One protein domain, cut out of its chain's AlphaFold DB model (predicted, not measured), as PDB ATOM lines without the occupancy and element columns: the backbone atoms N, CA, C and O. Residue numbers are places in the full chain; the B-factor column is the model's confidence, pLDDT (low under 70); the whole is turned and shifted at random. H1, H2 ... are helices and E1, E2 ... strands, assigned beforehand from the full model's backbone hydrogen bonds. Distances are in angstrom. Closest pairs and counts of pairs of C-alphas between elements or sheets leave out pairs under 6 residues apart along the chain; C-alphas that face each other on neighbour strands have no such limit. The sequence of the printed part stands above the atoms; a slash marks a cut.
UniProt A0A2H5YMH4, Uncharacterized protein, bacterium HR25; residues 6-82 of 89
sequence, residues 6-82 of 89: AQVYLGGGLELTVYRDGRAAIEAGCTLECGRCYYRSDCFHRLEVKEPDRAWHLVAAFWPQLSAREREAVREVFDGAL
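This is residues 6 to 82 of the 89 residues of an uncharacterized protein of bacterium HR25 (UniProt A0A2H5YMH4). H1 and H2 lie over one face of a twisted sheet, with hairpin E3 E4 a long arm; residues 34 to 39 stand free. E1 E2 E3 E4 form a meander, each the antiparallel neighbour of the one before. The 77 printed residues are mixed in class and loose, with radius of gyration of the C-alphas 14.5 A and spans 48, 27 and 18 A.

E1 is residues 6 to 10, C-alpha 6 at (-44.069, -26.475, 33.265); E2 14 to 18; E3 24 to 34; E4 39 to 49; H1 55 to 60; H2 68 to 82, C-alpha 82 at (-38.372, -23.654, 41.757).

N 30 and O 43 of E3 and E4 are within hydrogen-bond range, 2.9 A. H2 is over E1; C-alphas 6 and 77 are closest, 5.7 A. H1, on the same face, is over E3; closest are C-alphas 24 and 55, 5.1 A. Every O i to N i+4 pair is within range in H2, 1 of 2 in H1.

The printed part has no cut; pLDDT is under 70 at residues 11 to 12, 52, 81 to 82.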
ATOM      1  N   ALA A   6     -42.743 -26.985  32.967       71.19
ATOM      2  CA  ALA A   6     -44.069 -26.475  33.265       71.19
ATOM      3  C   ALA A   6     -44.408 -25.394  32.233       71.19
ATOM      4  O   ALA A   6     -43.586 -24.515  31.973       71.19
ATOM      5  N   GLN A   7     -45.584 -25.502  31.617       76.50
ATOM      6  CA  GLN A   7     -46.013 -24.654  30.506       76.50
ATOM      7  C   GLN A   7     -47.251 -23.843  30.889       76.50
ATOM      8  O   GLN A   7     -48.166 -24.371  31.524       76.50
ATOM      9  N   VAL A   8     -47.288 -22.577  30.478       76.75
ATOM     10  CA  VAL A   8     -48.450 -21.692  30.608       76.75
ATOM     11  C   VAL A   8     -48.712 -21.030  29.266       76.75
ATOM     12  O   VAL A   8     -47.837 -20.361  28.724       76.75
ATOM     13  N   TYR A   9     -49.936 -21.172  28.764       78.50
ATOM     14  CA  TYR A   9     -50.411 -20.388  27.631       78.50
ATOM     15  C   TYR A   9     -50.866 -19.022  28.130       78.50
ATOM     16  O   TYR A   9     -51.725 -18.921  29.008       78.50
ATOM     17  N   LEU A  10     -50.261 -17.987  27.572       74.25
ATOM     18  CA  LEU A  10     -50.568 -16.591  27.818       74.25
ATOM     19  C   LEU A  10     -51.337 -16.051  26.602       74.25
ATOM     20  O   LEU A  10     -51.150 -16.492  25.462       74.25
ATOM     21  N   GLY A  11     -52.225 -15.091  26.832       68.94
ATOM     22  CA  GLY A  11     -52.980 -14.413  25.789       68.94
ATOM     23  C   GLY A  11     -52.068 -13.838  24.702       68.94
ATOM     24  O   GLY A  11     -50.920 -13.474  24.950       68.94
ATOM     25  N   GLY A  12     -52.585 -13.766  23.472       68.75
ATOM     26  CA  GLY A  12     -51.822 -13.271  22.320       68.75
ATOM     27  C   GLY A  12     -50.936 -14.316  21.632       68.75
ATOM     28  O   GLY A  12     -50.041 -13.936  20.887       68.75
ATOM     29  N   GLY A  13     -51.183 -15.614  21.853       73.88
ATOM     30  CA  GLY A  13     -50.429 -16.689  21.192       73.88
ATOM     31  C   GLY A  13     -49.034 -16.905  21.780       73.88
ATOM     32  O   GLY A  13     -48.131 -17.361  21.077       73.88
ATOM     33  N   LEU A  14     -48.866 -16.545  23.055       77.25
ATOM     34  CA  LEU A  14     -47.626 -16.680  23.801       77.25
ATOM     35  C   LEU A  14     -47.657 -17.959  24.644       77.25
ATOM     36  O   LEU A  14     -48.635 -18.244  25.330       77.25
ATOM     37  N   GLU A  15     -46.566 -18.709  24.649       85.56
ATOM     38  CA  GLU A  15     -46.366 -19.868  25.514       85.56
ATOM     39  C   GLU A  15     -45.121 -19.649  26.370       85.56
ATOM     40  O   GLU A  15     -44.025 -19.437  25.860       85.56
ATOM     41  N   LEU A  16     -45.276 -19.711  27.689       82.12
ATOM     42  CA  LEU A  16     -44.171 -19.699  28.637       82.12
ATOM     43  C   LEU A  16     -43.845 -21.131  29.049       82.12
ATOM     44  O   LEU A  16     -44.695 -21.832  29.588       82.12
ATOM     45  N   THR A  17     -42.586 -21.519  28.901       85.88
ATOM     46  CA  THR A  17     -42.032 -22.777  29.396       85.88
ATOM     47  C   THR A  17     -41.004 -22.490  30.486       85.88
ATOM     48  O   THR A  17     -40.027 -21.791  30.238       85.88
ATOM     49  N   VAL A  18     -41.170 -23.065  31.679       80.44
ATOM     50  CA  VAL A  18     -40.167 -23.029  32.756       80.44
ATOM     51  C   VAL A  18     -39.601 -24.428  32.970       80.44
ATOM     52  O   VAL A  18     -40.324 -25.393  33.232       80.44
ATOM     53  N   TYR A  19     -38.286 -24.547  32.838       81.38
ATOM     54  CA  TYR A  19     -37.544 -25.789  32.985       81.38
ATOM     55  C   TYR A  19     -37.176 -26.040  34.447       81.38
ATOM     56  O   TYR A  19     -37.058 -25.130  35.263       81.38
ATOM     57  N   ARG A  20     -36.935 -27.307  34.789       74.25
ATOM     58  CA  ARG A  20     -36.592 -27.714  36.159       74.25
ATOM     59  C   ARG A  20     -35.224 -27.210  36.631       74.25
ATOM     60  O   ARG A  20     -35.010 -27.004  37.821       74.25
ATOM     61  N   ASP A  21     -34.305 -27.001  35.694       74.00
ATOM     62  CA  ASP A  21     -33.028 -26.331  35.954       74.00
ATOM     63  C   ASP A  21     -33.195 -24.813  36.125       74.00
ATOM     64  O   ASP A  21     -32.218 -24.114  36.364       74.00
ATOM     65  N   GLY A  22     -34.435 -24.314  36.081       70.38
ATOM     66  CA  GLY A  22     -34.842 -22.934  36.286       70.38
ATOM     67  C   GLY A  22     -34.652 -22.035  35.068       70.38
ATOM     68  O   GLY A  22     -34.947 -20.850  35.165       70.38
ATOM     69  N   ARG A  23     -34.215 -22.570  33.919       80.50
ATOM     70  CA  ARG A  23     -34.300 -21.841  32.648       80.50
ATOM     71  C   ARG A  23     -35.754 -21.538  32.308       80.50
ATOM     72  O   ARG A  23     -36.655 -22.274  32.715       80.50
ATOM     73  N   ALA A  24     -35.984 -20.513  31.501       81.88
ATOM     74  CA  ALA A  24     -37.307 -20.235  30.958       81.88
ATOM     75  C   ALA A  24     -37.231 -19.853  29.483       81.88
ATOM     76  O   ALA A  24     -36.249 -19.263  29.034       81.88
ATOM     77  N   ALA A  25     -38.276 -20.179  28.737       85.00
ATOM     78  CA  ALA A  25     -38.463 -19.757  27.362       85.00
ATOM     79  C   ALA A  25     -39.862 -19.168  27.188       85.00
ATOM     80  O   ALA A  25     -40.816 -19.686  27.762       85.00
ATOM     81  N   ILE A  26     -39.976 -18.104  26.398       82.69
ATOM     82  CA  ILE A  26     -41.255 -17.640  25.862       82.69
ATOM     83  C   ILE A  26     -41.246 -17.870  24.358       82.69
ATOM     84  O   ILE A  26     -40.300 -17.485  23.665       82.69
ATOM     85  N   GLU A  27     -42.306 -18.493  23.870       86.38
ATOM     86  CA  GLU A  27     -42.561 -18.739  22.461       86.38
ATOM     87  C   GLU A  27     -43.764 -17.914  22.013       86.38
ATOM     88  O   GLU A  27     -44.774 -17.857  22.704       86.38
ATOM     89  N   ALA A  28     -43.646 -17.251  20.868       80.94
ATOM     90  CA  ALA A  28     -44.721 -16.514  20.224       80.94
ATOM     91  C   ALA A  28     -44.960 -17.117  18.842       80.94
ATOM     92  O   ALA A  28     -44.075 -17.079  17.978       80.94
ATOM     93  N   GLY A  29     -46.153 -17.674  18.644       78.19
ATOM     94  CA  GLY A  29     -46.616 -18.067  17.320       78.19
ATOM     95  C   GLY A  29     -47.120 -16.847  16.558       78.19
ATOM     96  O   GLY A  29     -47.903 -16.057  17.084       78.19
ATOM     97  N   CYS A  30     -46.695 -16.693  15.310       72.12
ATOM     98  CA  CYS A  30     -47.249 -15.710  14.392       72.12
ATOM     99  C   CYS A  30     -47.619 -16.361  13.063       72.12
ATOM    100  O   CYS A  30     -47.010 -17.332  12.629       72.12
ATOM    101  N   THR A  31     -48.625 -15.803  12.400       78.88
ATOM    102  CA  THR A  31     -48.974 -16.167  11.029       78.88
ATOM    103  C   THR A  31     -48.797 -14.929  10.164       78.88
ATOM    104  O   THR A  31     -49.420 -13.896  10.406       78.88
ATOM    105  N   LEU A  32     -47.942 -15.034   9.151       76.00
ATOM    106  CA  LEU A  32     -47.794 -14.042   8.097       76.00
ATOM    107  C   LEU A  32     -48.726 -14.427   6.954       76.00
ATOM    108  O   LEU A  32     -48.562 -15.487   6.350       76.00
ATOM    109  N   GLU A  33     -49.688 -13.562   6.646       86.00
ATOM    110  CA  GLU A  33     -50.604 -13.751   5.525       86.00
ATOM    111  C   GLU A  33     -50.462 -12.603   4.524       86.00
ATOM    112  O   GLU A  33     -50.562 -11.425   4.871       86.00
ATOM    113  N   CYS A  34     -50.232 -12.941   3.256       84.00
ATOM    114  CA  CYS A  34     -50.280 -11.976   2.169       84.00
ATOM    115  C   CYS A  34     -51.677 -11.976   1.544       84.00
ATOM    116  O   CYS A  34     -51.987 -12.826   0.711       84.00
ATOM    117  N   GLY A  35     -52.491 -10.964   1.854       83.94
ATOM    118  CA  GLY A  35     -53.853 -10.828   1.311       83.94
ATOM    119  C   GLY A  35     -53.950 -10.654  -0.215       83.94
ATOM    120  O   GLY A  35     -55.052 -10.606  -0.750       83.94
ATOM    121  N   ARG A  36     -52.819 -10.553  -0.932       87.62
ATOM    122  CA  ARG A  36     -52.772 -10.441  -2.401       87.62
ATOM    123  C   ARG A  36     -52.561 -11.779  -3.111       87.62
ATOM    124  O   ARG A  36     -53.104 -11.970  -4.191       87.62
ATOM    125  N   CYS A  37     -51.746 -12.672  -2.551       93.19
ATOM    126  CA  CYS A  37     -51.466 -13.987  -3.142       93.19
ATOM    127  C   CYS A  37     -51.967 -15.156  -2.285       93.19
ATOM    128  O   CYS A  37     -51.721 -16.303  -2.645       93.19
ATOM    129  N   TYR A  38     -52.647 -14.872  -1.166       84.62
ATOM    130  CA  TYR A  38     -53.121 -15.849  -0.177       84.62
ATOM    131  C   TYR A  38     -52.011 -16.750   0.380       84.62
ATOM    132  O   TYR A  38     -52.273 -17.809   0.949       84.62
ATOM    133  N   TYR A  39     -50.754 -16.330   0.220       83.75
ATOM    134  CA  TYR A  39     -49.618 -17.010   0.813       83.75
ATOM    135  C   TYR A  39     -49.691 -16.857   2.325       83.75
ATOM    136  O   TYR A  39     -49.804 -15.739   2.836       83.75
ATOM    137  N   ARG A  40     -49.594 -17.986   3.021       84.94
ATOM    138  CA  ARG A  40     -49.597 -18.058   4.473       84.94
ATOM    139  C   ARG A  40     -48.344 -18.788   4.929       84.94
ATOM    140  O   ARG A  40     -48.047 -19.870   4.430       84.94
ATOM    141  N   SER A  41     -47.623 -18.192   5.869       79.44
ATOM    142  CA  SER A  41     -46.478 -18.814   6.526       79.44
ATOM    143  C   SER A  41     -46.593 -18.624   8.021       79.44
ATOM    144  O   SER A  41     -46.788 -17.506   8.495       79.44
ATOM    145  N   ASP A  42     -46.413 -19.704   8.762       81.81
ATOM    146  CA  ASP A  42     -46.295 -19.624  10.207       81.81
ATOM    147  C   ASP A  42     -44.845 -19.292  10.579       81.81
ATOM    148  O   ASP A  42     -43.890 -19.772   9.961       81.81
ATOM    149  N   CYS A  43     -44.685 -18.412  11.556       73.50
ATOM    150  CA  CYS A  43     -43.421 -18.019  12.142       73.50
ATOM    151  C   CYS A  43     -43.446 -18.302  13.643       73.50
ATOM    152  O   CYS A  43     -44.474 -18.185  14.308       73.50
ATOM    153  N   PHE A  44     -42.289 -18.690  14.168       78.88
ATOM    154  CA  PHE A  44     -42.105 -18.975  15.582       78.88
ATOM    155  C   PHE A  44     -40.949 -18.132  16.098       78.88
ATOM    156  O   PHE A  44     -39.820 -18.244  15.613       78.88
ATOM    157  N   HIS A  45     -41.230 -17.286  17.083       80.12
ATOM    158  CA  HIS A  45     -40.204 -16.543  17.801       80.12
ATOM    159  C   HIS A  45     -40.034 -17.153  19.183       80.12
ATOM    160  O   HIS A  45     -40.986 -17.215  19.952       80.12
ATOM    161  N   ARG A  46     -38.816 -17.590  19.503       84.62
ATOM    162  CA  ARG A  46     -38.476 -18.150  20.811       84.62
ATOM    163  C   ARG A  46     -37.398 -17.307  21.468       84.62
ATOM    164  O   ARG A  46     -36.312 -17.146  20.913       84.62
ATOM    165  N   LEU A  47     -37.689 -16.813  22.665       80.69
ATOM    166  CA  LEU A  47     -36.722 -16.158  23.536       80.69
ATOM    167  C   LEU A  47     -36.440 -17.074  24.728       80.69
ATOM    168  O   LEU A  47     -37.338 -17.344  25.517       80.69
ATOM    169  N   GLU A  48     -35.201 -17.544  24.862       83.62
ATOM    170  CA  GLU A  48     -34.766 -18.403  25.970       83.62
ATOM    171  C   GLU A  48     -33.801 -17.646  26.887       83.62
ATOM    172  O   GLU A  48     -32.798 -17.097  26.432       83.62
ATOM    173  N   VAL A  49     -34.088 -17.660  28.189       81.06
ATOM    174  CA  VAL A  49     -33.177 -17.206  29.240       81.06
ATOM    175  C   VAL A  49     -32.559 -18.429  29.901       81.06
ATOM    176  O   VAL A  49     -33.254 -19.301  30.433       81.06
ATOM    177  N   LYS A  50     -31.227 -18.483  29.849       78.94
ATOM    178  CA  LYS A  50     -30.437 -19.600  30.372       78.94
ATOM    179  C   LYS A  50     -30.103 -19.428  31.852       78.94
ATOM    180  O   LYS A  50     -29.833 -20.416  32.526       78.94
ATOM    181  N   GLU A  51     -30.128 -18.194  32.346       79.31
ATOM    182  CA  GLU A  51     -29.858 -17.832  33.731       79.31
ATOM    183  C   GLU A  51     -31.134 -17.957  34.577       79.31
ATOM    184  O   GLU A  51     -32.091 -17.202  34.383       79.31
ATOM    185  N   PRO A  52     -31.195 -18.896  35.530       68.19
ATOM    186  CA  PRO A  52     -32.439 -19.177  36.234       68.19
ATOM    187  C   PRO A  52     -32.959 -18.078  37.157       68.19
ATOM    188  O   PRO A  52     -34.160 -17.935  37.356       68.19
ATOM    189  N   ASP A  53     -32.049 -17.293  37.722       71.44
ATOM    190  CA  ASP A  53     -32.339 -16.064  38.461       71.44
ATOM    191  C   ASP A  53     -33.001 -15.006  37.567       71.44
ATOM    192  O   ASP A  53     -33.760 -14.165  38.046       71.44
ATOM    193  N   ARG A  54     -32.775 -15.088  36.251       72.50
ATOM    194  CA  ARG A  54     -33.313 -14.149  35.266       72.50
ATOM    195  C   ARG A  54     -34.599 -14.618  34.598       72.50
ATOM    196  O   ARG A  54     -35.247 -13.814  33.932       72.50
ATOM    197  N   ALA A  55     -35.020 -15.866  34.802       73.62
ATOM    198  CA  ALA A  55     -36.254 -16.408  34.227       73.62
ATOM    199  C   ALA A  55     -37.489 -15.547  34.555       73.62
ATOM    200  O   ALA A  55     -38.348 -15.331  33.701       73.62
ATOM    201  N   TRP A  56     -37.545 -14.981  35.764       75.38
ATOM    202  CA  TRP A  56     -38.624 -14.080  36.172       75.38
ATOM    203  C   TRP A  56     -38.658 -12.772  35.369       75.38
ATOM    204  O   TRP A  56     -39.735 -12.252  35.089       75.38
ATOM    205  N   HIS A  57     -37.501 -12.252  34.945       78.12
ATOM    206  CA  HIS A  57     -37.429 -11.011  34.163       78.12
ATOM    207  C   HIS A  57     -38.121 -11.147  32.806       78.12
ATOM    208  O   HIS A  57     -38.724 -10.188  32.324       78.12
ATOM    209  N   LEU A  58     -38.073 -12.349  32.224       74.25
ATOM    210  CA  LEU A  58     -38.742 -12.684  30.968       74.25
ATOM    211  C   LEU A  58     -40.259 -12.486  31.090       74.25
ATOM    212  O   LEU A  58     -40.875 -11.890  30.216       74.25
ATOM    213  N   VAL A  59     -40.853 -12.914  32.207       73.88
ATOM    214  CA  VAL A  59     -42.294 -12.759  32.463       73.88
ATOM    215  C   VAL A  59     -42.643 -11.362  32.970       73.88
ATOM    216  O   VAL A  59     -43.693 -10.822  32.621       73.88
ATOM    217  N   ALA A  60     -41.763 -10.737  33.753       77.50
ATOM    218  CA  ALA A  60     -41.973  -9.390  34.275       77.50
ATOM    219  C   ALA A  60     -42.263  -8.369  33.158       77.50
ATOM    220  O   ALA A  60     -43.092  -7.481  33.349       77.50
ATOM    221  N   ALA A  61     -41.652  -8.540  31.978       76.62
ATOM    222  CA  ALA A  61     -41.901  -7.700  30.805       76.62
ATOM    223  C   ALA A  61     -43.357  -7.760  30.300       76.62
ATOM    224  O   ALA A  61     -43.894  -6.755  29.838       76.62
ATOM    225  N   PHE A  62     -44.018  -8.914  30.426       75.25
ATOM    226  CA  PHE A  62     -45.395  -9.128  29.967       75.25
ATOM    227  C   PHE A  62     -46.424  -9.016  31.095       75.25
ATOM    228  O   PHE A  62     -47.621  -8.945  30.829       75.25
ATOM    229  N   TRP A  63     -45.981  -8.934  32.353       80.00
ATOM    230  CA  TRP A  63     -46.831  -8.915  33.547       80.00
ATOM    231  C   TRP A  63     -48.021  -7.938  33.488       80.00
ATOM    232  O   TRP A  63     -49.129  -8.339  33.866       80.00
ATOM    233  N   PRO A  64     -47.864  -6.690  32.992       83.31
ATOM    234  CA  PRO A  64     -48.984  -5.755  32.881       83.31
ATOM    235  C   PRO A  64     -50.083  -6.221  31.919       83.31
ATOM    236  O   PRO A  64     -51.240  -5.866  32.118       83.31
ATOM    237  N   GLN A  65     -49.730  -7.027  30.915       79.88
ATOM    238  CA  GLN A  65     -50.623  -7.506  29.853       79.88
ATOM    239  C   GLN A  65     -51.350  -8.804  30.236       79.88
ATOM    240  O   GLN A  65     -52.350  -9.153  29.617       79.88
ATOM    241  N   LEU A  66     -50.874  -9.499  31.273       80.44
ATOM    242  CA  LEU A  66     -51.493 -10.721  31.777       80.44
ATOM    243  C   LEU A  66     -52.740 -10.417  32.612       80.44
ATOM    244  O   LEU A  66     -52.729  -9.541  33.484       80.44
ATOM    245  N   SER A  67     -53.787 -11.207  32.402       86.38
ATOM    246  CA  SER A  67     -54.964 -11.288  33.263       86.38
ATOM    247  C   SER A  67     -54.615 -11.840  34.649       86.38
ATOM    248  O   SER A  67     -53.564 -12.448  34.867       86.38
ATOM    249  N   ALA A  68     -55.524 -11.664  35.613       87.50
ATOM    250  CA  ALA A  68     -55.345 -12.196  36.964       87.50
ATOM    251  C   ALA A  68     -55.111 -13.718  36.967       87.50
ATOM    252  O   ALA A  68     -54.199 -14.193  37.638       87.50
ATOM    253  N   ARG A  69     -55.870 -14.454  36.144       86.12
ATOM    254  CA  ARG A  69     -55.754 -15.911  35.999       86.12
ATOM    255  C   ARG A  69     -54.401 -16.331  35.424       86.12
ATOM    256  O   ARG A  69     -53.813 -17.301  35.884       86.12
ATOM    257  N   GLU A  70     -53.889 -15.601  34.438       82.69
ATOM    258  CA  GLU A  70     -52.581 -15.899  33.837       82.69
ATOM    259  C   GLU A  70     -51.438 -15.606  34.805       82.69
ATOM    260  O   GLU A  70     -50.508 -16.398  34.918       82.69
ATOM    261  N   ARG A  71     -51.521 -14.507  35.562       85.75
ATOM    262  CA  ARG A  71     -50.537 -14.195  36.610       85.75
ATOM    263  C   ARG A  71     -50.486 -15.283  37.682       85.75
ATOM    264  O   ARG A  71     -49.409 -15.578  38.194       85.75
ATOM    265  N   GLU A  72     -51.634 -15.857  38.026       86.62
ATOM    266  CA  GLU A  72     -51.736 -16.959  38.981       86.62
ATOM    267  C   GLU A  72     -51.111 -18.244  38.417       86.62
ATOM    268  O   GLU A  72     -50.221 -18.808  39.049       86.62
ATOM    269  N   ALA A  73     -51.440 -18.611  37.174       82.88
ATOM    270  CA  ALA A  73     -50.832 -19.756  36.491       82.88
ATOM    271  C   ALA A  73     -49.301 -19.626  36.360       82.88
ATOM    272  O   ALA A  73     -48.566 -20.586  36.590       82.88
ATOM    273  N   VAL A  74     -48.793 -18.429  36.049       81.44
ATOM    274  CA  VAL A  74     -47.346 -18.170  36.019       81.44
ATOM    275  C   VAL A  74     -46.722 -18.378  37.397       81.44
ATOM    276  O   VAL A  74     -45.672 -19.014  37.497       81.44
ATOM    277  N   ARG A  75     -47.343 -17.859  38.463       84.19
ATOM    278  CA  ARG A  75     -46.842 -18.049  39.832       84.19
ATOM    279  C   ARG A  75     -46.771 -19.523  40.191       84.19
ATOM    280  O   ARG A  75     -45.735 -19.950  40.681       84.19
ATOM    281  N   GLU A  76     -47.813 -20.296  39.902       82.56
ATOM    282  CA  GLU A  76     -47.839 -21.742  40.158       82.56
ATOM    283  C   GLU A  76     -46.724 -22.483  39.419       82.56
ATOM    284  O   GLU A  76     -46.089 -23.374  39.983       82.56
ATOM    285  N   VAL A  77     -46.446 -22.095  38.174       78.94
ATOM    286  CA  VAL A  77     -45.376 -22.693  37.372       78.94
ATOM    287  C   VAL A  77     -43.992 -22.348  37.911       78.94
ATOM    288  O   VAL A  77     -43.157 -23.245  38.041       78.94
ATOM    289  N   PHE A  78     -43.745 -21.091  38.281       77.69
ATOM    290  CA  PHE A  78     -42.483 -20.698  38.910       77.69
ATOM    291  C   PHE A  78     -42.304 -21.361  40.277       77.69
ATOM    292  O   PHE A  78     -41.250 -21.936  40.534       77.69
ATOM    293  N   ASP A  79     -43.335 -21.366  41.122       78.38
ATOM    294  CA  ASP A  79     -43.314 -22.050  42.414       78.38
ATOM    295  C   ASP A  79     -43.071 -23.551  42.239       78.38
ATOM    296  O   ASP A  79     -42.212 -24.121  42.906       78.38
ATOM    297  N   GLY A  80     -43.787 -24.211  41.329       72.19
ATOM    298  CA  GLY A  80     -43.647 -25.643  41.073       72.19
ATOM    299  C   GLY A  80     -42.271 -26.019  40.522       72.19
ATOM    300  O   GLY A  80     -41.678 -27.008  40.960       72.19
ATOM    301  N   ALA A  81     -41.732 -25.218  39.599       68.62
ATOM    302  CA  ALA A  81     -40.413 -25.445  39.014       68.62
ATOM    303  C   ALA A  81     -39.275 -25.151  40.006       68.62
ATOM    304  O   ALA A  81     -38.291 -25.894  40.053       68.62
ATOM    305  N   LEU A  82     -39.413 -24.106  40.831       64.69
ATOM    306  CA  LEU A  82     -38.372 -23.654  41.757       64.69
ATOM    307  C   LEU A  82     -38.435 -24.323  43.137       64.69
ATOM    308  O   LEU A  82     -37.390 -24.438  43.774       64.69
TER     309      LEU A  82